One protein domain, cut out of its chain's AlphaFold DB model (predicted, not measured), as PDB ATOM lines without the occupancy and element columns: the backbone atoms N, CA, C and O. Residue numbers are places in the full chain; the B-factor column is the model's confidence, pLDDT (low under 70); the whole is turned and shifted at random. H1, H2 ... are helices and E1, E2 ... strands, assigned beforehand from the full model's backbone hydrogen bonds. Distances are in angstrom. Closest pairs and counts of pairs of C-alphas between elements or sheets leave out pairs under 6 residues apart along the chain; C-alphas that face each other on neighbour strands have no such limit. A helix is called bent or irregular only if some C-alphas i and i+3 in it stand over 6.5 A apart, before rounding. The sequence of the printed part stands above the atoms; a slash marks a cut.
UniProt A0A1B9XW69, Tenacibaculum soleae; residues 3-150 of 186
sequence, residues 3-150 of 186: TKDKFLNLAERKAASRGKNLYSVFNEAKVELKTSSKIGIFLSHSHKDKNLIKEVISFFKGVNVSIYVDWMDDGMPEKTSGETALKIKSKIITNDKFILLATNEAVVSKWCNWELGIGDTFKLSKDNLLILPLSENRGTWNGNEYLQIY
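Overview. This is residues 3 to 150 of the 186 residues of a protein of Tenacibaculum soleae (UniProt A0A1B9XW69). A strongly twisted sheet of four parallel strands runs through the middle, with the helices H4 and H6 side by side over one face and a cluster of three mutually touching helices, H1, H2 and H3, on its other side, H3 nearest the sheet. Residues 78 to 83, of which 82 and 83 belong to H4, stick out from the body, and the short helix H7, residues 145 to 149, lies near the end of the printed part and touches no other helix. The printed part has 148 residues with seven named helices and four named strands, in the order H1, H2, E1, H3, E2, H4, E3, H5, H6, E4, H7; the sheet's order is E2, E1, E3, E4, and the class is mixed, helices and strands. The whole is compact, with a radius of gyration of the C-alphas of 15.0 A, and rounded, with spans of 41, 39 and 32 A.

Along the chain. H1, residues 4 to 16, begins with C-alpha 4 at (3.143, -29.129, 5.955) and is 18.2 A long. H2 holds residues 22 to 31, E1 residues 39 to 44 over 15.8 A, H3 residues 52 to 60, and E2 residues 65 to 68. H4, residues 82 to 94, is 18.3 A long, from C-alpha 82 at (-4.372, -38.187, -24.151). E3 holds residues 97 to 102 over 15.5 A and H5 residues 104 to 107. H6, residues 110 to 126, is 24.6 A long, with a kink of 47 degrees near residue 120; it is irregular, with C-alphas 122 and 125 7.4 A apart. E4, residues 129 to 135, is 19.7 A long, and H7, residues 145 to 149, ends with C-alpha 149 at (0.800, -51.064, 0.846).

Arrangement. In the sheet E2 and E4 are the edge strands. E2 and E1 are parallel, with N 66 and O 39 2.8 A apart, within hydrogen-bond range. E1 and E3 are parallel, with N 42 and O 97 at 2.9 A. E3 and E4 are parallel, with N 132 and O 100 at 2.8 A. E1, H3, E2 and E3, H5 H6, E4 are strand-helix-strand units, parallel neighbour strands with helices between, and E2, H4, E3 is a split one, with E1 between its strands; the three crossovers are right-handed. H4 and H6 lie on the same face of the sheet, which gives two layers, helices on one face of a sheet. H6 is over E3 and, only just, E4, at a height over the sheet of 8.4 A; H4 is over E1 and, only just, E2, at 11.3 A. H4 touches H6 with residues 88 to 93 alone, at a shallow tilt of 27 degrees, the same way; their closest C-alphas, those of Ile 92 and Gly 119, are 6.5 A apart. H3 is on the sheet at a height of 7.2 A, over none of the strands, but only just: 2 of its C-alphas fall on E1. H1 touches H3 at a steep tilt of 52 degrees, the closest C-alphas being those of Ala 11 and Glu 55 at 5.1 A. H2 and H3 touch about perpendicular, at 79 degrees, with the C-alphas of Phe 26 and Lys 54 closest at 5.5 A. H1, H2 and H5 only graze the sheet. H5 and H6 only just touch, only at the corner, with 3 pairs of C-alphas within 8 A. H7 is not on the sheet, only just, with 4 pairs within 10 A, and is apart from H6. Every O i to N i+4 pair is within hydrogen-bond range in H1, H2, H3 and H4; in H6 it is 11 of 13, in H7 0 of 1, with 1 of 2 O i to N i+3 pairs within range, and H5 is too short for such a pair.

Size, cuts and confidence. The two C-alphas farthest apart, those of Ser 17 and Gly 82, are 42.6 A apart. The printed part has no cut, and the link from E2 to H4, 13 residues, is long. The mean pLDDT of the printed part is 86.8; residues 33 to 36, 74 to 75, 78 and 137 to 143 are under 70.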
ATOM      1  N   THR A   3       3.842 -32.726   9.146       84.56
ATOM      2  CA  THR A   3       2.874 -31.672   8.828       84.56
ATOM      3  C   THR A   3       3.492 -30.761   7.772       84.56
ATOM      4  O   THR A   3       4.721 -30.634   7.740       84.56
ATOM      5  N   LYS A   4       2.668 -30.111   6.944       86.69
ATOM      6  CA  LYS A   4       3.143 -29.129   5.955       86.69
ATOM      7  C   LYS A   4       4.028 -28.063   6.612       86.69
ATOM      8  O   LYS A   4       5.163 -27.894   6.189       86.69
ATOM      9  N   ASP A   5       3.615 -27.498   7.749       86.69
ATOM     10  CA  ASP A   5       4.427 -26.509   8.482       86.69
ATOM     11  C   ASP A   5       5.799 -27.035   8.921       86.69
ATOM     12  O   ASP A   5       6.811 -26.341   8.828       86.69
ATOM     13  N   LYS A   6       5.867 -28.274   9.426       86.00
ATOM     14  CA  LYS A   6       7.147 -28.862   9.845       86.00
ATOM     15  C   LYS A   6       8.050 -29.114   8.642       86.00
ATOM     16  O   LYS A   6       9.265 -28.973   8.764       86.00
ATOM     17  N   PHE A   7       7.461 -29.496   7.512       88.06
ATOM     18  CA  PHE A   7       8.179 -29.724   6.266       88.06
ATOM     19  C   PHE A   7       8.709 -28.415   5.664       88.06
ATOM     20  O   PHE A   7       9.882 -28.359   5.299       88.06
ATOM     21  N   LEU A   8       7.907 -27.347   5.682       90.12
ATOM     22  CA  LEU A   8       8.319 -26.003   5.280       90.12
ATOM     23  C   LEU A   8       9.504 -25.509   6.116       90.12
ATOM     24  O   LEU A   8      10.560 -25.208   5.565       90.12
ATOM     25  N   ASN A   9       9.375 -25.521   7.447       89.12
ATOM     26  CA  ASN A   9      10.445 -25.086   8.352       89.12
ATOM     27  C   ASN A   9      11.756 -25.858   8.111       89.12
ATOM     28  O   ASN A   9      12.848 -25.290   8.115       89.12
ATOM     29  N   LEU A  10      11.655 -27.170   7.896       87.88
ATOM     30  CA  LEU A  10      12.790 -28.021   7.555       87.88
ATOM     31  C   LEU A  10      13.437 -27.607   6.223       87.88
ATOM     32  O   LEU A  10      14.662 -27.508   6.124       87.88
ATOM     33  N   ALA A  11      12.623 -27.381   5.193       89.88
ATOM     34  CA  ALA A  11      13.090 -26.988   3.872       89.88
ATOM     35  C   ALA A  11      13.771 -25.608   3.889       89.88
ATOM     36  O   ALA A  11      14.777 -25.416   3.200       89.88
ATOM     37  N   GLU A  12      13.259 -24.672   4.689       91.44
ATOM     38  CA  GLU A  12      13.846 -23.347   4.905       91.44
ATOM     39  C   GLU A  12      15.189 -23.434   5.628       91.44
ATOM     40  O   GLU A  12      16.168 -22.864   5.146       91.44
ATOM     41  N   ARG A  13      15.285 -24.215   6.716       89.50
ATOM     42  CA  ARG A  13      16.563 -24.454   7.412       89.50
ATOM     43  C   ARG A  13      17.611 -25.061   6.481       89.50
ATOM     44  O   ARG A  13      18.754 -24.605   6.458       89.50
ATOM     45  N   LYS A  14      17.225 -26.042   5.655       87.69
ATOM     46  CA  LYS A  14      18.118 -26.634   4.646       87.69
ATOM     47  C   LYS A  14      18.605 -25.612   3.623       87.69
ATOM     48  O   LYS A  14      19.799 -25.600   3.320       87.69
ATOM     49  N   ALA A  15      17.730 -24.750   3.112       89.31
ATOM     50  CA  ALA A  15      18.134 -23.690   2.192       89.31
ATOM     51  C   ALA A  15      19.080 -22.687   2.880       89.31
ATOM     52  O   ALA A  15      20.160 -22.400   2.354       89.31
ATOM     53  N   ALA A  16      18.727 -22.239   4.087       90.31
ATOM     54  CA  ALA A  16      19.496 -21.272   4.865       90.31
ATOM     55  C   ALA A  16      20.897 -21.789   5.221       90.31
ATOM     56  O   ALA A  16      21.865 -21.042   5.112       90.31
ATOM     57  N   SER A  17      21.038 -23.086   5.530       89.12
ATOM     58  CA  SER A  17      22.343 -23.727   5.780       89.12
ATOM     59  C   SER A  17      23.321 -23.632   4.597       89.12
ATOM     60  O   SER A  17      24.519 -23.833   4.762       89.12
ATOM     61  N   ARG A  18      22.817 -23.303   3.401       86.88
ATOM     62  CA  ARG A  18      23.594 -23.099   2.168       86.88
ATOM     63  C   ARG A  18      23.714 -21.630   1.773       86.88
ATOM     64  O   ARG A  18      24.148 -21.348   0.659       86.88
ATOM     65  N   GLY A  19      23.268 -20.711   2.630       91.31
ATOM     66  CA  GLY A  19      23.187 -19.284   2.322       91.31
ATOM     67  C   GLY A  19      22.135 -18.948   1.262       91.31
ATOM     68  O   GLY A  19      22.307 -17.989   0.516       91.31
ATOM     69  N   LYS A  20      21.070 -19.754   1.145       91.62
ATOM     70  CA  LYS A  20      20.033 -19.623   0.108       91.62
ATOM     71  C   LYS A  20      18.632 -19.562   0.712       91.62
ATOM     72  O   LYS A  20      18.403 -19.987   1.839       91.62
ATOM     73  N   ASN A  21      17.668 -19.078  -0.066       93.44
ATOM     74  CA  ASN A  21      16.238 -19.199   0.239       93.44
ATOM     75  C   ASN A  21      15.566 -20.218  -0.701       93.44
ATOM     76  O   ASN A  21      16.133 -20.591  -1.733       93.44
ATOM     77  N   LEU A  22      14.343 -20.651  -0.384       91.44
ATOM     78  CA  LEU A  22      13.620 -21.655  -1.183       91.44
ATOM     79  C   LEU A  22      13.465 -21.264  -2.659       91.44
ATOM     80  O   LEU A  22      13.524 -22.123  -3.536       91.44
ATOM     81  N   TYR A  23      13.291 -19.973  -2.945       90.81
ATOM     82  CA  TYR A  23      13.131 -19.476  -4.309       90.81
ATOM     83  C   TYR A  23      14.415 -19.636  -5.135       90.81
ATOM     84  O   TYR A  23      14.367 -20.144  -6.253       90.81
ATOM     85  N   SER A  24      15.568 -19.280  -4.566       89.12
ATOM     86  CA  SER A  24      16.872 -19.471  -5.212       89.12
ATOM     87  C   SER A  24      17.186 -20.951  -5.459       89.12
ATOM     88  O   SER A  24      17.560 -21.318  -6.570       89.12
ATOM     89  N   VAL A  25      16.927 -21.824  -4.475       88.75
ATOM     90  CA  VAL A  25      17.118 -23.279  -4.616       88.75
ATOM     91  C   VAL A  25      16.225 -23.852  -5.720       88.75
ATOM     92  O   VAL A  25      16.665 -24.691  -6.508       88.75
ATOM     93  N   PHE A  26      14.981 -23.383  -5.798       88.50
ATOM     94  CA  PHE A  26      14.026 -23.791  -6.820       88.50
ATOM     95  C   PHE A  26      14.437 -23.352  -8.230       88.50
ATOM     96  O   PHE A  26      14.396 -24.160  -9.156       88.50
ATOM     97  N   ASN A  27      14.863 -22.100  -8.403       87.25
ATOM     98  CA  ASN A  27      15.306 -21.594  -9.705       87.25
ATOM     99  C   ASN A  27      16.559 -22.316 -10.205       87.25
ATOM    100  O   ASN A  27      16.654 -22.624 -11.388       87.25
ATOM    101  N   GLU A  28      17.488 -22.654  -9.312       86.25
ATOM    102  CA  GLU A  28      18.638 -23.485  -9.672       86.25
ATOM    103  C   GLU A  28      18.206 -24.868 -10.149       86.25
ATOM    104  O   GLU A  28      18.699 -25.339 -11.165       86.25
ATOM    105  N   ALA A  29      17.263 -25.505  -9.448       84.12
ATOM    106  CA  ALA A  29      16.754 -26.817  -9.835       84.12
ATOM    107  C   ALA A  29      15.998 -26.799 -11.176       84.12
ATOM    108  O   ALA A  29      16.050 -27.780 -11.905       84.12
ATOM    109  N   LYS A  30      15.331 -25.688 -11.525       79.25
ATOM    110  CA  LYS A  30      14.671 -25.508 -12.832       79.25
ATOM    111  C   LYS A  30      15.637 -25.549 -14.008       79.25
ATOM    112  O   LYS A  30      15.310 -26.101 -15.049       79.25
ATOM    113  N   VAL A  31      16.797 -24.920 -13.844       77.50
ATOM    114  CA  VAL A  31      17.818 -24.808 -14.898       77.50
ATOM    115  C   VAL A  31      18.743 -26.036 -14.902       77.50
ATOM    116  O   VAL A  31      19.512 -26.264 -15.833       77.50
ATOM    117  N   GLU A  32      18.667 -26.862 -13.861       73.19
ATOM    118  CA  GLU A  32      19.494 -28.045 -13.679       73.19
ATOM    119  C   GLU A  32      19.027 -29.197 -14.580       73.19
ATOM    120  O   GLU A  32      18.077 -29.918 -14.278       73.19
ATOM    121  N   LEU A  33      19.737 -29.401 -15.691       65.00
ATOM    122  CA  LEU A  33      19.478 -30.511 -16.606       65.00
ATOM    123  C   LEU A  33      19.728 -31.865 -15.924       65.00
ATOM    124  O   LEU A  33      20.714 -32.045 -15.197       65.00
ATOM    125  N   LYS A  34      18.863 -32.854 -16.199       67.31
ATOM    126  CA  LYS A  34      19.123 -34.249 -15.819       67.31
ATOM    127  C   LYS A  34      20.354 -34.735 -16.587       67.31
ATOM    128  O   LYS A  34      20.302 -34.924 -17.799       67.31
ATOM    129  N   THR A  35      21.457 -34.948 -15.878       69.88
ATOM    130  CA  THR A  35      22.652 -35.613 -16.409       69.88
ATOM    131  C   THR A  35      22.573 -37.118 -16.150       69.88
ATOM    132  O   THR A  35      21.857 -37.555 -15.249       69.88
ATOM    133  N   SER A  36      23.329 -37.926 -16.900       65.12
ATOM    134  CA  SER A  36      23.390 -39.388 -16.703       65.12
ATOM    135  C   SER A  36      23.860 -39.795 -15.303       65.12
ATOM    136  O   SER A  36      23.537 -40.877 -14.831       65.12
ATOM    137  N   SER A  37      24.597 -38.918 -14.618       73.38
ATOM    138  CA  SER A  37      25.087 -39.143 -13.259       73.38
ATOM    139  C   SER A  37      24.036 -38.942 -12.165       73.38
ATOM    140  O   SER A  37      24.347 -39.194 -11.007       73.38
ATOM    141  N   LYS A  38      22.838 -38.429 -12.481       83.38
ATOM    142  CA  LYS A  38      21.809 -38.095 -11.485       83.38
ATOM    143  C   LYS A  38      20.632 -39.049 -11.523       83.38
ATOM    144  O   LYS A  38      20.072 -39.313 -12.584       83.38
ATOM    145  N   ILE A  39      20.178 -39.430 -10.337       90.00
ATOM    146  CA  ILE A  39      18.953 -40.208 -10.160       90.00
ATOM    147  C   ILE A  39      17.750 -39.297 -10.412       90.00
ATOM    148  O   ILE A  39      17.518 -38.328  -9.688       90.00
ATOM    149  N   GLY A  40      16.996 -39.585 -11.466       92.06
ATOM    150  CA  GLY A  40      15.751 -38.903 -11.791       92.06
ATOM    151  C   GLY A  40      14.604 -39.410 -10.925       92.06
ATOM    152  O   GLY A  40      14.349 -40.610 -10.868       92.06
ATOM    153  N   ILE A  41      13.889 -38.498 -10.276       94.12
ATOM    154  CA  ILE A  41      12.697 -38.792  -9.484       94.12
ATOM    155  C   ILE A  41      11.498 -38.160 -10.179       94.12
ATOM    156  O   ILE A  41      11.433 -36.940 -10.298       94.12
ATOM    157  N   PHE A  42      10.526 -38.971 -10.590       95.62
ATOM    158  CA  PHE A  42       9.208 -38.461 -10.957       95.62
ATOM    159  C   PHE A  42       8.432 -38.109  -9.682       95.62
ATOM    160  O   PHE A  42       8.184 -38.991  -8.855       95.62
ATOM    161  N   LEU A  43       8.061 -36.837  -9.518       95.94
ATOM    162  CA  LEU A  43       7.292 -36.358  -8.370       95.94
ATOM    163  C   LEU A  43       5.813 -36.176  -8.740       95.94
ATOM    164  O   LEU A  43       5.415 -35.145  -9.285       95.94
ATOM    165  N   SER A  44       4.993 -37.165  -8.388       95.56
ATOM    166  CA  SER A  44       3.534 -37.070  -8.504       95.56
ATOM    167  C   SER A  44       2.977 -36.191  -7.385       95.56
ATOM    168  O   SER A  44       3.303 -36.384  -6.211       95.56
ATOM    169  N   HIS A  45       2.161 -35.198  -7.735       93.56
ATOM    170  CA  HIS A  45       1.582 -34.246  -6.787       93.56
ATOM    171  C   HIS A  45       0.304 -33.612  -7.350       93.56
ATOM    172  O   HIS A  45       0.083 -33.569  -8.560       93.56
ATOM    173  N   SER A  46      -0.543 -33.071  -6.470       90.94
ATOM    174  CA  SER A  46      -1.695 -32.284  -6.909       90.94
ATOM    175  C   SER A  46      -1.258 -30.905  -7.393       90.94
ATOM    176  O   SER A  46      -0.432 -30.243  -6.766       90.94
ATOM    177  N   HIS A  47      -1.903 -30.391  -8.440       86.50
ATOM    178  CA  HIS A  47      -1.687 -29.023  -8.923       86.50
ATOM    179  C   HIS A  47      -2.002 -27.950  -7.866       86.50
ATOM    180  O   HIS A  47      -1.531 -26.817  -7.974       86.50
ATOM    181  N   LYS A  48      -2.792 -28.289  -6.841       86.38
ATOM    182  CA  LYS A  48      -3.071 -27.407  -5.699       86.38
ATOM    183  C   LYS A  48      -1.911 -27.336  -4.702       86.38
ATOM    184  O   LYS A  48      -1.812 -26.372  -3.954       86.38
ATOM    185  N   ASP A  49      -0.999 -28.304  -4.736       87.50
ATOM    186  CA  ASP A  49       0.181 -28.380  -3.871       87.50
ATOM    187  C   ASP A  49       1.441 -27.794  -4.532       87.50
ATOM    188  O   ASP A  49       2.556 -28.022  -4.065       87.50
ATOM    189  N   LYS A  50       1.297 -26.991  -5.599       84.62
ATOM    190  CA  LYS A  50       2.421 -26.352  -6.316       84.62
ATOM    191  C   LYS A  50       3.393 -25.607  -5.396       84.62
ATOM    192  O   LYS A  50       4.595 -25.589  -5.659       84.62
ATOM    193  N   ASN A  51       2.896 -25.018  -4.312       85.25
ATOM    194  CA  ASN A  51       3.731 -24.294  -3.352       85.25
ATOM    195  C   ASN A  51       4.705 -25.220  -2.601       85.25
ATOM    196  O   ASN A  51       5.837 -24.813  -2.348       85.25
ATOM    197  N   LEU A  52       4.323 -26.482  -2.364       90.31
ATOM    198  CA  LEU A  52       5.150 -27.475  -1.669       90.31
ATOM    199  C   LEU A  52       6.324 -27.966  -2.524       90.31
ATOM    200  O   LEU A  52       7.285 -28.526  -2.006       90.31
ATOM    201  N   ILE A  53       6.294 -27.747  -3.841       89.94
ATOM    202  CA  ILE A  53       7.339 -28.234  -4.750       89.94
ATOM    203  C   ILE A  53       8.696 -27.605  -4.439       89.94
ATOM    204  O   ILE A  53       9.716 -28.293  -4.472       89.94
ATOM    205  N   LYS A  54       8.722 -26.323  -4.057       90.94
ATOM    206  CA  LYS A  54       9.958 -25.649  -3.630       90.94
ATOM    207  C   LYS A  54      10.538 -26.299  -2.376       90.94
ATOM    208  O   LYS A  54      11.751 -26.475  -2.275       90.94
ATOM    209  N   GLU A  55       9.668 -26.682  -1.446       92.12
ATOM    210  CA  GLU A  55      10.048 -27.344  -0.200       92.12
ATOM    211  C   GLU A  55      10.602 -28.744  -0.474       92.12
ATOM    212  O   GLU A  55      11.675 -29.078   0.020       92.12
ATOM    213  N   VAL A  56       9.938 -29.532  -1.331       91.50
ATOM    214  CA  VAL A  56      10.397 -30.874  -1.731       91.50
ATOM    215  C   VAL A  56      11.739 -30.803  -2.462       91.50
ATOM    216  O   VAL A  56      12.653 -31.573  -2.166       91.50
ATOM    217  N   ILE A  57      11.903 -29.845  -3.374       90.25
ATOM    218  CA  ILE A  57      13.174 -29.636  -4.072       90.25
ATOM    219  C   ILE A  57      14.282 -29.269  -3.081       90.25
ATOM    220  O   ILE A  57      15.368 -29.843  -3.149       90.25
ATOM    221  N   SER A  58      14.017 -28.370  -2.129       90.00
ATOM    222  CA  SER A  58      14.982 -28.032  -1.075       90.00
ATOM    223  C   SER A  58      15.301 -29.235  -0.178       90.00
ATOM    224  O   SER A  58      16.461 -29.476   0.157       90.00
ATOM    225  N   PHE A  59      14.292 -30.047   0.148       89.25
ATOM    226  CA  PHE A  59      14.430 -31.253   0.959       89.25
ATOM    227  C   PHE A  59      15.417 -32.254   0.347       89.25
ATOM    228  O   PHE A  59      16.269 -32.788   1.065       89.25
ATOM    229  N   PHE A  60      15.339 -32.470  -0.965       87.31
ATOM    230  CA  PHE A  60      16.226 -33.369  -1.704       87.31
ATOM    231  C   PHE A  60      17.517 -32.704  -2.206       87.31
ATOM    232  O   PHE A  60      18.419 -33.396  -2.689       87.31
ATOM    233  N   LYS A  61      17.656 -31.376  -2.091       80.50
ATOM    234  CA  LYS A  61      18.847 -30.676  -2.581       80.50
ATOM    235  C   LYS A  61      20.089 -31.173  -1.839       80.50
ATOM    236  O   LYS A  61      20.093 -31.344  -0.623       80.50
ATOM    237  N   GLY A  62      21.194 -31.354  -2.564       72.38
ATOM    238  CA  GLY A  62      22.464 -31.887  -2.037       72.38
ATOM    239  C   GLY A  62      22.513 -33.405  -1.899       72.38
ATOM    240  O   GLY A  62      23.553 -33.937  -1.531       72.38
ATOM    241  N   VAL A  63      21.432 -34.095  -2.256       75.69
ATOM    242  CA  VAL A  63      21.516 -35.475  -2.723       75.69
ATOM    243  C   VAL A  63      21.601 -35.435  -4.251       75.69
ATOM    244  O   VAL A  63      21.080 -34.509  -4.873       75.69
ATOM    245  N   ASN A  64      22.305 -36.387  -4.864       81.50
ATOM    246  CA  ASN A  64      22.587 -36.412  -6.303       81.50
ATOM    247  C   ASN A  64      21.360 -36.834  -7.145       81.50
ATOM    248  O   ASN A  64      21.395 -37.811  -7.893       81.50
ATOM    249  N   VAL A  65      20.254 -36.103  -6.983       86.88
ATOM    250  CA  VAL A  65      18.961 -36.358  -7.625       86.88
ATOM    251  C   VAL A  65      18.543 -35.196  -8.520       86.88
ATOM    252  O   VAL A  65      18.948 -34.048  -8.319       86.88
ATOM    253  N   SER A  66      17.714 -35.499  -9.511       88.12
ATOM    254  CA  SER A  66      16.990 -34.537 -10.340       88.12
ATOM    255  C   SER A  66      15.499 -34.813 -10.177       88.12
ATOM    256  O   SER A  66      15.060 -35.944 -10.372       88.12
ATOM    257  N   ILE A  67      14.727 -33.810  -9.765       89.81
ATOM    258  CA  ILE A  67      13.285 -33.961  -9.551       89.81
ATOM    259  C   ILE A  67      12.561 -33.486 -10.801       89.81
ATOM    260  O   ILE A  67      12.655 -32.318 -11.173       89.81
ATOM    261  N   TYR A  68      11.825 -34.398 -11.421       88.62
ATOM    262  CA  TYR A  68      10.935 -34.110 -12.529       88.62
ATOM    263  C   TYR A  68       9.534 -33.780 -12.010       88.62
ATOM    264  O   TYR A  68       8.959 -34.533 -11.220       88.62
ATOM    265  N   VAL A  69       8.987 -32.666 -12.494       84.94
ATOM    266  CA  VAL A  69       7.654 -32.158 -12.167       84.94
ATOM    267  C   VAL A  69       6.964 -31.806 -13.482       84.94
ATOM    268  O   VAL A  69       7.519 -31.058 -14.284       84.94
ATOM    269  N   ASP A  70       5.772 -32.347 -13.704       80.44
ATOM    270  CA  ASP A  70       5.022 -32.263 -14.962       80.44
ATOM    271  C   ASP A  70       4.799 -30.825 -15.469       80.44
ATOM    272  O   ASP A  70       5.123 -30.522 -16.610       80.44
ATOM    273  N   TRP A  71       4.323 -29.906 -14.630       78.00
ATOM    274  CA  TRP A  71       4.069 -28.514 -15.036       78.00
ATOM    275  C   TRP A  71       5.340 -27.671 -15.214       78.00
ATOM    276  O   TRP A  71       5.251 -26.529 -15.662       78.00
ATOM    277  N   MET A  72       6.507 -28.189 -14.821       74.81
ATOM    278  CA  MET A  72       7.801 -27.542 -15.063       74.81
ATOM    279  C   MET A  72       8.420 -27.973 -16.402       74.81
ATOM    280  O   MET A  72       9.471 -27.453 -16.761       74.81
ATOM    281  N   ASP A  73       7.810 -28.926 -17.115       73.88
ATOM    282  CA  ASP A  73       8.262 -29.390 -18.426       73.88
ATOM    283  C   ASP A  73       7.589 -28.569 -19.535       73.88
ATOM    284  O   ASP A  73       6.405 -28.744 -19.822       73.88
ATOM    285  N   ASP A  74       8.367 -27.697 -20.183       68.50
ATOM    286  CA  ASP A  74       7.911 -26.838 -21.286       68.50
ATOM    287  C   ASP A  74       7.379 -27.639 -22.496       68.50
ATOM    288  O   ASP A  74       6.695 -27.094 -23.359       68.50
ATOM    289  N   GLY A  75       7.668 -28.945 -22.576       69.56
ATOM    290  CA  GLY A  75       7.142 -29.847 -23.601       69.56
ATOM    291  C   GLY A  75       5.735 -30.390 -23.315       69.56
ATOM    292  O   GLY A  75       5.210 -31.170 -24.124       69.56
ATOM    293  N   MET A  76       5.122 -30.043 -22.180       72.94
ATOM    294  CA  MET A  76       3.789 -30.517 -21.800       72.94
ATOM    295  C   MET A  76       2.674 -29.670 -22.433       72.94
ATOM    296  O   MET A  76       2.760 -28.444 -22.444       72.94
ATOM    297  N   PRO A  77       1.599 -30.293 -22.959       71.44
ATOM    298  CA  PRO A  77       0.465 -29.547 -23.502       71.44
ATOM    299  C   PRO A  77      -0.200 -28.656 -22.441       71.44
ATOM    300  O   PRO A  77      -0.411 -29.101 -21.314       71.44
ATOM    301  N   GLU A  78      -0.626 -27.444 -22.820       61.59
ATOM    302  CA  GLU A  78      -1.300 -26.498 -21.908       61.59
ATOM    303  C   GLU A  78      -2.619 -27.035 -21.325       61.59
ATOM    304  O   GLU A  78      -3.049 -26.630 -20.245       61.59
ATOM    305  N   LYS A  79      -3.281 -27.954 -22.041       73.44
ATOM    306  CA  LYS A  79      -4.501 -28.635 -21.596       73.44
ATOM    307  C   LYS A  79      -4.253 -30.131 -21.507       73.44
ATOM    308  O   LYS A  79      -3.748 -30.735 -22.451       73.44
ATOM    309  N   THR A  80      -4.680 -30.735 -20.401       77.25
ATOM    310  CA  THR A  80      -4.585 -32.182 -20.196       77.25
ATOM    311  C   THR A  80      -5.338 -32.932 -21.293       77.25
ATOM    312  O   THR A  80      -6.554 -32.785 -21.427       77.25
ATOM    313  N   SER A  81      -4.616 -33.743 -22.060       85.44
ATOM    314  CA  SER A  81      -5.132 -34.558 -23.162       85.44
ATOM    315  C   SER A  81      -4.581 -35.989 -23.086       85.44
ATOM    316  O   SER A  81      -3.775 -36.319 -22.213       85.44
ATOM    317  N   GLY A  82      -4.982 -36.858 -24.020       89.19
ATOM    318  CA  GLY A  82      -4.372 -38.187 -24.151       89.19
ATOM    319  C   GLY A  82      -2.858 -38.127 -24.403       89.19
ATOM    320  O   GLY A  82      -2.117 -38.978 -23.918       89.19
ATOM    321  N   GLU A  83      -2.376 -37.081 -25.082       89.06
ATOM    322  CA  GLU A  83      -0.944 -36.848 -25.287       89.06
ATOM    323  C   GLU A  83      -0.229 -36.529 -23.967       89.06
ATOM    324  O   GLU A  83       0.840 -37.077 -23.699       89.06
ATOM    325  N   THR A  84      -0.846 -35.711 -23.105       88.06
ATOM    326  CA  THR A  84      -0.350 -35.448 -21.745       88.06
ATOM    327  C   THR A  84      -0.198 -36.756 -20.967       88.06
ATOM    328  O   THR A  84       0.848 -36.993 -20.369       88.06
ATOM    329  N   ALA A  85      -1.191 -37.649 -21.035       91.19
ATOM    330  CA  ALA A  85      -1.125 -38.951 -20.374       91.19
ATOM    331  C   ALA A  85       0.017 -39.829 -20.922       91.19
ATOM    332  O   ALA A  85       0.768 -40.424 -20.148       91.19
ATOM    333  N   LEU A  86       0.208 -39.886 -22.245       93.62
ATOM    334  CA  LEU A  86       1.319 -40.633 -22.852       93.62
ATOM    335  C   LEU A  86       2.687 -40.085 -22.418       93.62
ATOM    336  O   LEU A  86       3.577 -40.868 -22.071       93.62
ATOM    337  N   LYS A  87       2.843 -38.755 -22.382       92.06
ATOM    338  CA  LYS A  87       4.066 -38.088 -21.912       92.06
ATOM    339  C   LYS A  87       4.335 -38.387 -20.439       92.06
ATOM    340  O   LYS A  87       5.428 -38.850 -20.121       92.06
ATOM    341  N   ILE A  88       3.341 -38.225 -19.563       93.00
ATOM    342  CA  ILE A  88       3.462 -38.541 -18.130       93.00
ATOM    343  C   ILE A  88       3.864 -40.001 -17.933       93.00
ATOM    344  O   ILE A  88       4.844 -40.281 -17.247       93.00
ATOM    345  N   LYS A  89       3.175 -40.940 -18.592       95.44
ATOM    346  CA  LYS A  89       3.503 -42.370 -18.510       95.44
ATOM    347  C   LYS A  89       4.952 -42.641 -18.923       95.44
ATOM    348  O   LYS A  89       5.663 -43.358 -18.222       95.44
ATOM    349  N   SER A  90       5.403 -42.045 -20.027       95.06
ATOM    350  CA  SER A  90       6.795 -42.152 -20.480       95.06
ATOM    351  C   SER A  90       7.776 -41.598 -19.442       95.06
ATOM    352  O   SER A  90       8.771 -42.247 -19.117       95.06
ATOM    353  N   LYS A  91       7.479 -40.441 -18.841       94.69
ATOM    354  CA  LYS A  91       8.314 -39.823 -17.800       94.69
ATOM    355  C   LYS A  91       8.349 -40.640 -16.512       94.69
ATOM    356  O   LYS A  91       9.416 -40.748 -15.916       94.69
ATOM    357  N   ILE A  92       7.244 -41.264 -16.108       95.62
ATOM    358  CA  ILE A  92       7.223 -42.198 -14.971       95.62
ATOM    359  C   ILE A  92       8.148 -43.384 -15.254       95.62
ATOM    360  O   ILE A  92       8.963 -43.747 -14.412       95.62
ATOM    361  N   ILE A  93       8.064 -43.975 -16.450       95.19
ATOM    362  CA  ILE A  93       8.872 -45.145 -16.818       95.19
ATOM    363  C   ILE A  93      10.362 -44.787 -16.914       95.19
ATOM    364  O   ILE A  93      11.190 -45.538 -16.398       95.19
ATOM    365  N   THR A  94      10.698 -43.649 -17.525       93.94
ATOM    366  CA  THR A  94      12.084 -43.232 -17.823       93.94
ATOM    367  C   THR A  94      12.818 -42.559 -16.662       93.94
ATOM    368  O   THR A  94      14.049 -42.526 -16.663       93.94
ATOM    369  N   ASN A  95      12.113 -42.018 -15.666       93.94
ATOM    370  CA  ASN A  95      12.750 -41.621 -14.410       93.94
ATOM    371  C   ASN A  95      13.136 -42.853 -13.597       93.94
ATOM    372  O   ASN A  95      12.479 -43.884 -13.662       93.94
ATOM    373  N   ASP A  96      14.198 -42.751 -12.814       94.94
ATOM    374  CA  ASP A  96      14.767 -43.883 -12.088       94.94
ATOM    375  C   ASP A  96      13.845 -44.292 -10.933       94.94
ATOM    376  O   ASP A  96      13.531 -45.471 -10.758       94.94
ATOM    377  N   LYS A  97      13.310 -43.294 -10.222       96.44
ATOM    378  CA  LYS A  97      12.462 -43.475  -9.043       96.44
ATOM    379  C   LYS A  97      11.165 -42.670  -9.147       96.44
ATOM    380  O   LYS A  97      11.053 -41.727  -9.930       96.44
ATOM    381  N   PHE A  98      10.181 -43.044  -8.340       97.81
ATOM    382  CA  PHE A  98       8.876 -42.399  -8.250       97.81
ATOM    383  C   PHE A  98       8.575 -42.029  -6.800       97.81
ATOM    384  O   PHE A  98       8.750 -42.846  -5.893       97.81
ATOM    385  N   ILE A  99       8.098 -40.805  -6.584       97.50
ATOM    386  CA  ILE A  99       7.607 -40.357  -5.283       97.50
ATOM    387  C   ILE A  99       6.232 -39.721  -5.460       97.50
ATOM    388  O   ILE A  99       6.078 -38.771  -6.226       97.50
ATOM    389  N   LEU A 100       5.247 -40.209  -4.708       96.62
ATOM    390  CA  LEU A 100       3.973 -39.513  -4.529       96.62
ATOM    391  C   LEU A 100       4.074 -38.552  -3.344       96.62
ATOM    392  O   LEU A 100       4.295 -38.985  -2.212       96.62
ATOM    393  N   LEU A 101       3.843 -37.261  -3.576       95.00
ATOM    394  CA  LEU A 101       3.590 -36.290  -2.517       95.00
ATOM    395  C   LEU A 101       2.165 -36.493  -1.991       95.00
ATOM    396  O   LEU A 101       1.202 -35.927  -2.504       95.00
ATOM    397  N   ALA A 102       2.027 -37.354  -0.991       93.12
ATOM    398  CA  ALA A 102       0.745 -37.850  -0.526       93.12
ATOM    399  C   ALA A 102       0.087 -36.851   0.445       93.12
ATOM    400  O   ALA A 102       0.112 -37.022   1.663       93.12
ATOM    401  N   THR A 103      -0.490 -35.784  -0.106       91.56
ATOM    402  CA  THR A 103      -1.374 -34.825   0.580       91.56
ATOM    403  C   THR A 103      -2.836 -35.261   0.459       91.56
ATOM    404  O   THR A 103      -3.162 -36.153  -0.323       91.56
ATOM    405  N   ASN A 104      -3.753 -34.609   1.180       89.06
ATOM    406  CA  ASN A 104      -5.189 -34.852   0.986       89.06
ATOM    407  C   ASN A 104      -5.635 -34.528  -0.455       89.06
ATOM    408  O   ASN A 104      -6.437 -35.261  -1.025       89.06
ATOM    409  N   GLU A 105      -5.072 -33.480  -1.066       90.44
ATOM    410  CA  GLU A 105      -5.384 -33.080  -2.444       90.44
ATOM    411  C   GLU A 105      -4.845 -34.067  -3.488       90.44
ATOM    412  O   GLU A 105      -5.488 -34.286  -4.514       90.44
ATOM    413  N   ALA A 106      -3.690 -34.692  -3.237       91.19
ATOM    414  CA  ALA A 106      -3.167 -35.750  -4.097       91.19
ATOM    415  C   ALA A 106      -4.016 -37.027  -3.995       91.19
ATOM    416  O   ALA A 106      -4.346 -37.623  -5.014       91.19
ATOM    417  N   VAL A 107      -4.448 -37.404  -2.787       90.12
ATOM    418  CA  VAL A 107      -5.258 -38.617  -2.549       90.12
ATOM    419  C   VAL A 107      -6.614 -38.573  -3.266       90.12
ATOM    420  O   VAL A 107      -7.088 -39.597  -3.761       90.12
ATOM    421  N   VAL A 108      -7.253 -37.401  -3.342       89.88
ATOM    422  CA  VAL A 108      -8.538 -37.233  -4.052       89.88
ATOM    423  C   VAL A 108      -8.370 -36.954  -5.551       89.88
ATOM    424  O   VAL A 108      -9.355 -36.898  -6.291       89.88
ATOM    425  N   SER A 109      -7.134 -36.780  -6.027       90.50
ATOM    426  CA  SER A 109      -6.841 -36.497  -7.430       90.50
ATOM    427  C   SER A 109      -6.897 -37.770  -8.272       90.50
ATOM    428  O   SER A 109      -6.102 -38.694  -8.102       90.50
ATOM    429  N   LYS A 110      -7.791 -37.784  -9.268       92.25
ATOM    430  CA  LYS A 110      -7.850 -38.861 -10.272       92.25
ATOM    431  C   LYS A 110      -6.517 -39.028 -11.010       92.25
ATOM    432  O   LYS A 110      -6.130 -40.154 -11.296       92.25
ATOM    433  N   TRP A 111      -5.821 -37.921 -11.284       92.44
ATOM    434  CA  TRP A 111      -4.524 -37.936 -11.962       92.44
ATOM    435  C   TRP A 111      -3.435 -38.548 -11.086       92.44
ATOM    436  O   TRP A 111      -2.778 -39.477 -11.535       92.44
ATOM    437  N   CYS A 112      -3.298 -38.124  -9.827       94.31
ATOM    438  CA  CYS A 112      -2.264 -38.674  -8.943       94.31
ATOM    439  C   CYS A 112      -2.489 -40.165  -8.667       94.31
ATOM    440  O   CYS A 112      -1.538 -40.938  -8.657       94.31
ATOM    441  N   ASN A 113      -3.745 -40.597  -8.511       94.25
ATOM    442  CA  ASN A 113      -4.066 -42.015  -8.321       94.25
ATOM    443  C   ASN A 113      -3.766 -42.844  -9.579       94.25
ATOM    444  O   ASN A 113      -3.279 -43.970  -9.482       94.25
ATOM    445  N   TRP A 114      -4.011 -42.282 -10.766       96.00
ATOM    446  CA  TRP A 114      -3.637 -42.905 -12.035       96.00
ATOM    447  C   TRP A 114      -2.112 -42.995 -12.211       96.00
ATOM    448  O   TRP A 114      -1.597 -44.054 -12.569       96.00
ATOM    449  N   GLU A 115      -1.378 -41.924 -11.897       96.88
ATOM    450  CA  GLU A 115       0.090 -41.903 -11.898       96.88
ATOM    451  C   GLU A 115       0.671 -42.916 -10.913       96.88
ATOM    452  O   GLU A 115       1.603 -43.640 -11.263       96.88
ATOM    453  N   LEU A 116       0.100 -43.011  -9.707       97.31
ATOM    454  CA  LEU A 116       0.496 -43.981  -8.695       97.31
ATOM    455  C   LEU A 116       0.313 -45.415  -9.192       97.31
ATOM    456  O   LEU A 116       1.222 -46.212  -9.010       97.31
ATOM    457  N   GLY A 117      -0.801 -45.744  -9.853       97.31
ATOM    458  CA  GLY A 117      -1.011 -47.089 -10.405       97.31
ATOM    459  C   GLY A 117       0.021 -47.470 -11.475       97.31
ATOM    460  O   GLY A 117       0.488 -48.609 -11.534       97.31
ATOM    461  N   ILE A 118       0.442 -46.506 -12.299       97.75
ATOM    462  CA  ILE A 118       1.547 -46.708 -13.248       97.75
ATOM    463  C   ILE A 118       2.869 -46.864 -12.490       97.75
ATOM    464  O   ILE A 118       3.641 -47.775 -12.784       97.75
ATOM    465  N   GLY A 119       3.133 -45.994 -11.514       97.88
ATOM    466  CA  GLY A 119       4.306 -46.077 -10.651       97.88
ATOM    467  C   GLY A 119       4.421 -47.443  -9.977       97.88
ATOM    468  O   GLY A 119       5.467 -48.075 -10.082       97.88
ATOM    469  N   ASP A 120       3.345 -47.927  -9.359       97.75
ATOM    470  CA  ASP A 120       3.238 -49.245  -8.730       97.75
ATOM    471  C   ASP A 120       3.687 -50.339  -9.704       97.75
ATOM    472  O   ASP A 120       4.682 -51.026  -9.456       97.75
ATOM    473  N   THR A 121       3.063 -50.365 -10.885       97.56
ATOM    474  CA  THR A 121       3.317 -51.369 -11.923       97.56
ATOM    475  C   THR A 121       4.795 -51.445 -12.331       97.56
ATOM    476  O   THR A 121       5.330 -52.534 -12.541       97.56
ATOM    477  N   PHE A 122       5.472 -50.301 -12.479       97.19
ATOM    478  CA  PHE A 122       6.821 -50.253 -13.064       97.19
ATOM    479  C   PHE A 122       7.958 -50.084 -12.049       97.19
ATOM    480  O   PHE A 122       9.121 -50.312 -12.405       97.19
ATOM    481  N   LYS A 123       7.661 -49.644 -10.821       97.56
ATOM    482  CA  LYS A 123       8.671 -49.197  -9.849       97.56
ATOM    483  C   LYS A 123       8.621 -49.950  -8.525       97.56
ATOM    484  O   LYS A 123       9.677 -50.090  -7.909       97.56
ATOM    485  N   LEU A 124       7.463 -50.455  -8.089       96.50
ATOM    486  CA  LEU A 124       7.325 -51.025  -6.744       96.50
ATOM    487  C   LEU A 124       8.170 -52.290  -6.547       96.50
ATOM    488  O   LEU A 124       8.918 -52.380  -5.578       96.50
ATOM    489  N   SER A 125       8.123 -53.231  -7.495       94.94
ATOM    490  CA  SER A 125       8.876 -54.497  -7.418       94.94
ATOM    491  C   SER A 125      10.399 -54.322  -7.395       94.94
ATOM    492  O   SER A 125      11.116 -55.236  -7.000       94.94
ATOM    493  N   LYS A 126      10.891 -53.147  -7.802       95.44
ATOM    494  CA  LYS A 126      12.313 -52.782  -7.834       95.44
ATOM    495  C   LYS A 126      12.722 -51.873  -6.673       95.44
ATOM    496  O   LYS A 126      13.778 -51.262  -6.760       95.44
ATOM    497  N   ASP A 127      11.875 -51.719  -5.652       96.75
ATOM    498  CA  ASP A 127      12.090 -50.771  -4.551       96.75
ATOM    499  C   ASP A 127      12.348 -49.338  -5.060       96.75
ATOM    500  O   ASP A 127      13.186 -48.626  -4.538       96.75
ATOM    501  N   ASN A 128      11.654 -48.894  -6.114       97.31
ATOM    502  CA  ASN A 128      11.851 -47.567  -6.723       97.31
ATOM    503  C   ASN A 128      10.626 -46.653  -6.586       97.31
ATOM    504  O   ASN A 128      10.526 -45.641  -7.282       97.31
ATOM    505  N   LEU A 129       9.698 -46.993  -5.690       98.06
ATOM    506  CA  LEU A 129       8.503 -46.210  -5.400       98.06
ATOM    507  C   LEU A 129       8.391 -45.925  -3.910       98.06
ATOM    508  O   LEU A 129       8.387 -46.854  -3.106       98.06
ATOM    509  N   LEU A 130       8.214 -44.650  -3.566       97.38
ATOM    510  CA  LEU A 130       7.875 -44.212  -2.216       97.38
ATOM    511  C   LEU A 130       6.653 -43.295  -2.224       97.38
ATOM    512  O   LEU A 130       6.342 -42.633  -3.216       97.38
ATOM    513  N   ILE A 131       6.022 -43.172  -1.062       95.94
ATOM    514  CA  ILE A 131       5.113 -42.066  -0.765       95.94
ATOM    515  C   ILE A 131       5.737 -41.136   0.284       95.94
ATOM    516  O   ILE A 131       6.428 -41.580   1.204       95.94
ATOM    517  N   LEU A 132       5.482 -39.835   0.164       94.19
ATOM    518  CA  LEU A 132       5.823 -38.810   1.150       94.19
ATOM    519  C   LEU A 132       4.524 -38.232   1.728       94.19
ATOM    520  O   LEU A 132       3.962 -37.304   1.144       94.19
ATOM    521  N   PRO A 133       4.018 -38.774   2.851       91.56
ATOM    522  CA  PRO A 133       2.790 -38.284   3.463       91.56
ATOM    523  C   PRO A 133       3.005 -36.915   4.114       91.56
ATOM    524  O   PRO A 133       3.827 -36.786   5.030       91.56
ATOM    525  N   LEU A 134       2.233 -35.918   3.672       88.88
ATOM    526  CA  LEU A 134       2.195 -34.571   4.246       88.88
ATOM    527  C   LEU A 134       0.766 -34.242   4.697       88.88
ATOM    528  O   LEU A 134      -0.148 -34.150   3.877       88.88
ATOM    529  N   SER A 135       0.568 -34.039   6.000       83.50
ATOM    530  CA  SER A 135      -0.728 -33.637   6.557       83.50
ATOM    531  C   SER A 135      -0.838 -32.122   6.722       83.50
ATOM    532  O   SER A 135       0.150 -31.448   7.008       83.50
ATOM    533  N   GLU A 136      -2.053 -31.586   6.599       74.19
ATOM    534  CA  GLU A 136      -2.331 -30.166   6.882       74.19
ATOM    535  C   GLU A 136      -2.082 -29.843   8.366       74.19
ATOM    536  O   GLU A 136      -1.440 -28.854   8.683       74.19
ATOM    537  N   ASN A 137      -2.519 -30.717   9.286       60.31
ATOM    538  CA  ASN A 137      -2.409 -30.524  10.738       60.31
ATOM    539  C   ASN A 137      -2.044 -31.821  11.484       60.31
ATOM    540  O   ASN A 137      -2.041 -32.907  10.898       60.31
ATOM    541  N   ARG A 138      -1.718 -31.703  12.784       54.41
ATOM    542  CA  ARG A 138      -1.149 -32.734  13.691       54.41
ATOM    543  C   ARG A 138      -1.929 -34.062  13.854       54.41
ATOM    544  O   ARG A 138      -1.527 -34.854  14.699       54.41
ATOM    545  N   GLY A 139      -2.975 -34.360  13.083       51.06
ATOM    546  CA  GLY A 139      -3.788 -35.562  13.332       51.06
ATOM    547  C   GLY A 139      -4.415 -36.278  12.139       51.06
ATOM    548  O   GLY A 139      -4.688 -37.464  12.264       51.06
ATOM    549  N   THR A 140      -4.627 -35.635  10.992       52.09
ATOM    550  CA  THR A 140      -5.463 -36.235   9.936       52.09
ATOM    551  C   THR A 140      -4.858 -36.021   8.557       52.09
ATOM    552  O   THR A 140      -5.198 -35.103   7.812       52.09
ATOM    553  N   TRP A 141      -3.925 -36.903   8.204       62.72
ATOM    554  CA  TRP A 141      -3.836 -37.323   6.815       62.72
ATOM    555  C   TRP A 141      -4.874 -38.423   6.651       62.72
ATOM    556  O   TRP A 141      -4.789 -39.438   7.340       62.72
ATOM    557  N   ASN A 142      -5.856 -38.216   5.774       56.94
ATOM    558  CA  ASN A 142      -6.969 -39.156   5.604       56.94
ATOM    559  C   ASN A 142      -6.542 -40.494   4.991       56.94
ATOM    560  O   ASN A 142      -7.414 -41.317   4.755       56.94
ATOM    561  N   GLY A 143      -5.236 -40.665   4.727       62.47
ATOM    562  CA  GLY A 143      -4.548 -41.899   4.368       62.47
ATOM    563  C   GLY A 143      -5.461 -42.981   3.840       62.47
ATOM    564  O   GLY A 143      -6.022 -43.743   4.618       62.47
ATOM    565  N   ASN A 144      -5.600 -43.028   2.519       71.38
ATOM    566  CA  ASN A 144      -6.462 -44.005   1.876       71.38
ATOM    567  C   ASN A 144      -5.946 -45.429   2.157       71.38
ATOM    568  O   ASN A 144      -4.729 -45.636   2.199       71.38
ATOM    569  N   GLU A 145      -6.837 -46.398   2.365       83.69
ATOM    570  CA  GLU A 145      -6.486 -47.771   2.742       83.69
ATOM    571  C   GLU A 145      -5.472 -48.395   1.780       83.69
ATOM    572  O   GLU A 145      -4.511 -49.033   2.215       83.69
ATOM    573  N   TYR A 146      -5.607 -48.119   0.481       89.62
ATOM    574  CA  TYR A 146      -4.695 -48.654  -0.524       89.62
ATOM    575  C   TYR A 146      -3.281 -48.073  -0.407       89.62
ATOM    576  O   TYR A 146      -2.337 -48.696  -0.874       89.62
ATOM    577  N   LEU A 147      -3.084 -46.908   0.223       92.69
ATOM    578  CA  LEU A 147      -1.750 -46.321   0.366       92.69
ATOM    579  C   LEU A 147      -0.890 -47.021   1.420       92.69
ATOM    580  O   LEU A 147       0.325 -46.823   1.458       92.69
ATOM    581  N   GLN A 148      -1.498 -47.855   2.266       90.75
ATOM    582  CA  GLN A 148      -0.800 -48.583   3.327       90.75
ATOM    583  C   GLN A 148       0.131 -49.678   2.787       90.75
ATOM    584  O   GLN A 148       1.014 -50.137   3.511       90.75
ATOM    585  N   ILE A 149      -0.033 -50.060   1.518       93.62
ATOM    586  CA  ILE A 149       0.800 -51.064   0.846       93.62
ATOM    587  C   ILE A 149       2.109 -50.487   0.295       93.62
ATOM    588  O   ILE A 149       2.938 -51.245  -0.202       93.62
ATOM    589  N   TYR A 150       2.321 -49.169   0.379       96.25
ATOM    590  CA  TYR A 150       3.523 -48.530  -0.154       96.25
ATOM    591  C   TYR A 150       4.538 -48.180   0.937       96.25
ATOM    592  O   TYR A 150       4.156 -47.781   2.046       96.25
TER     593      TYR A 150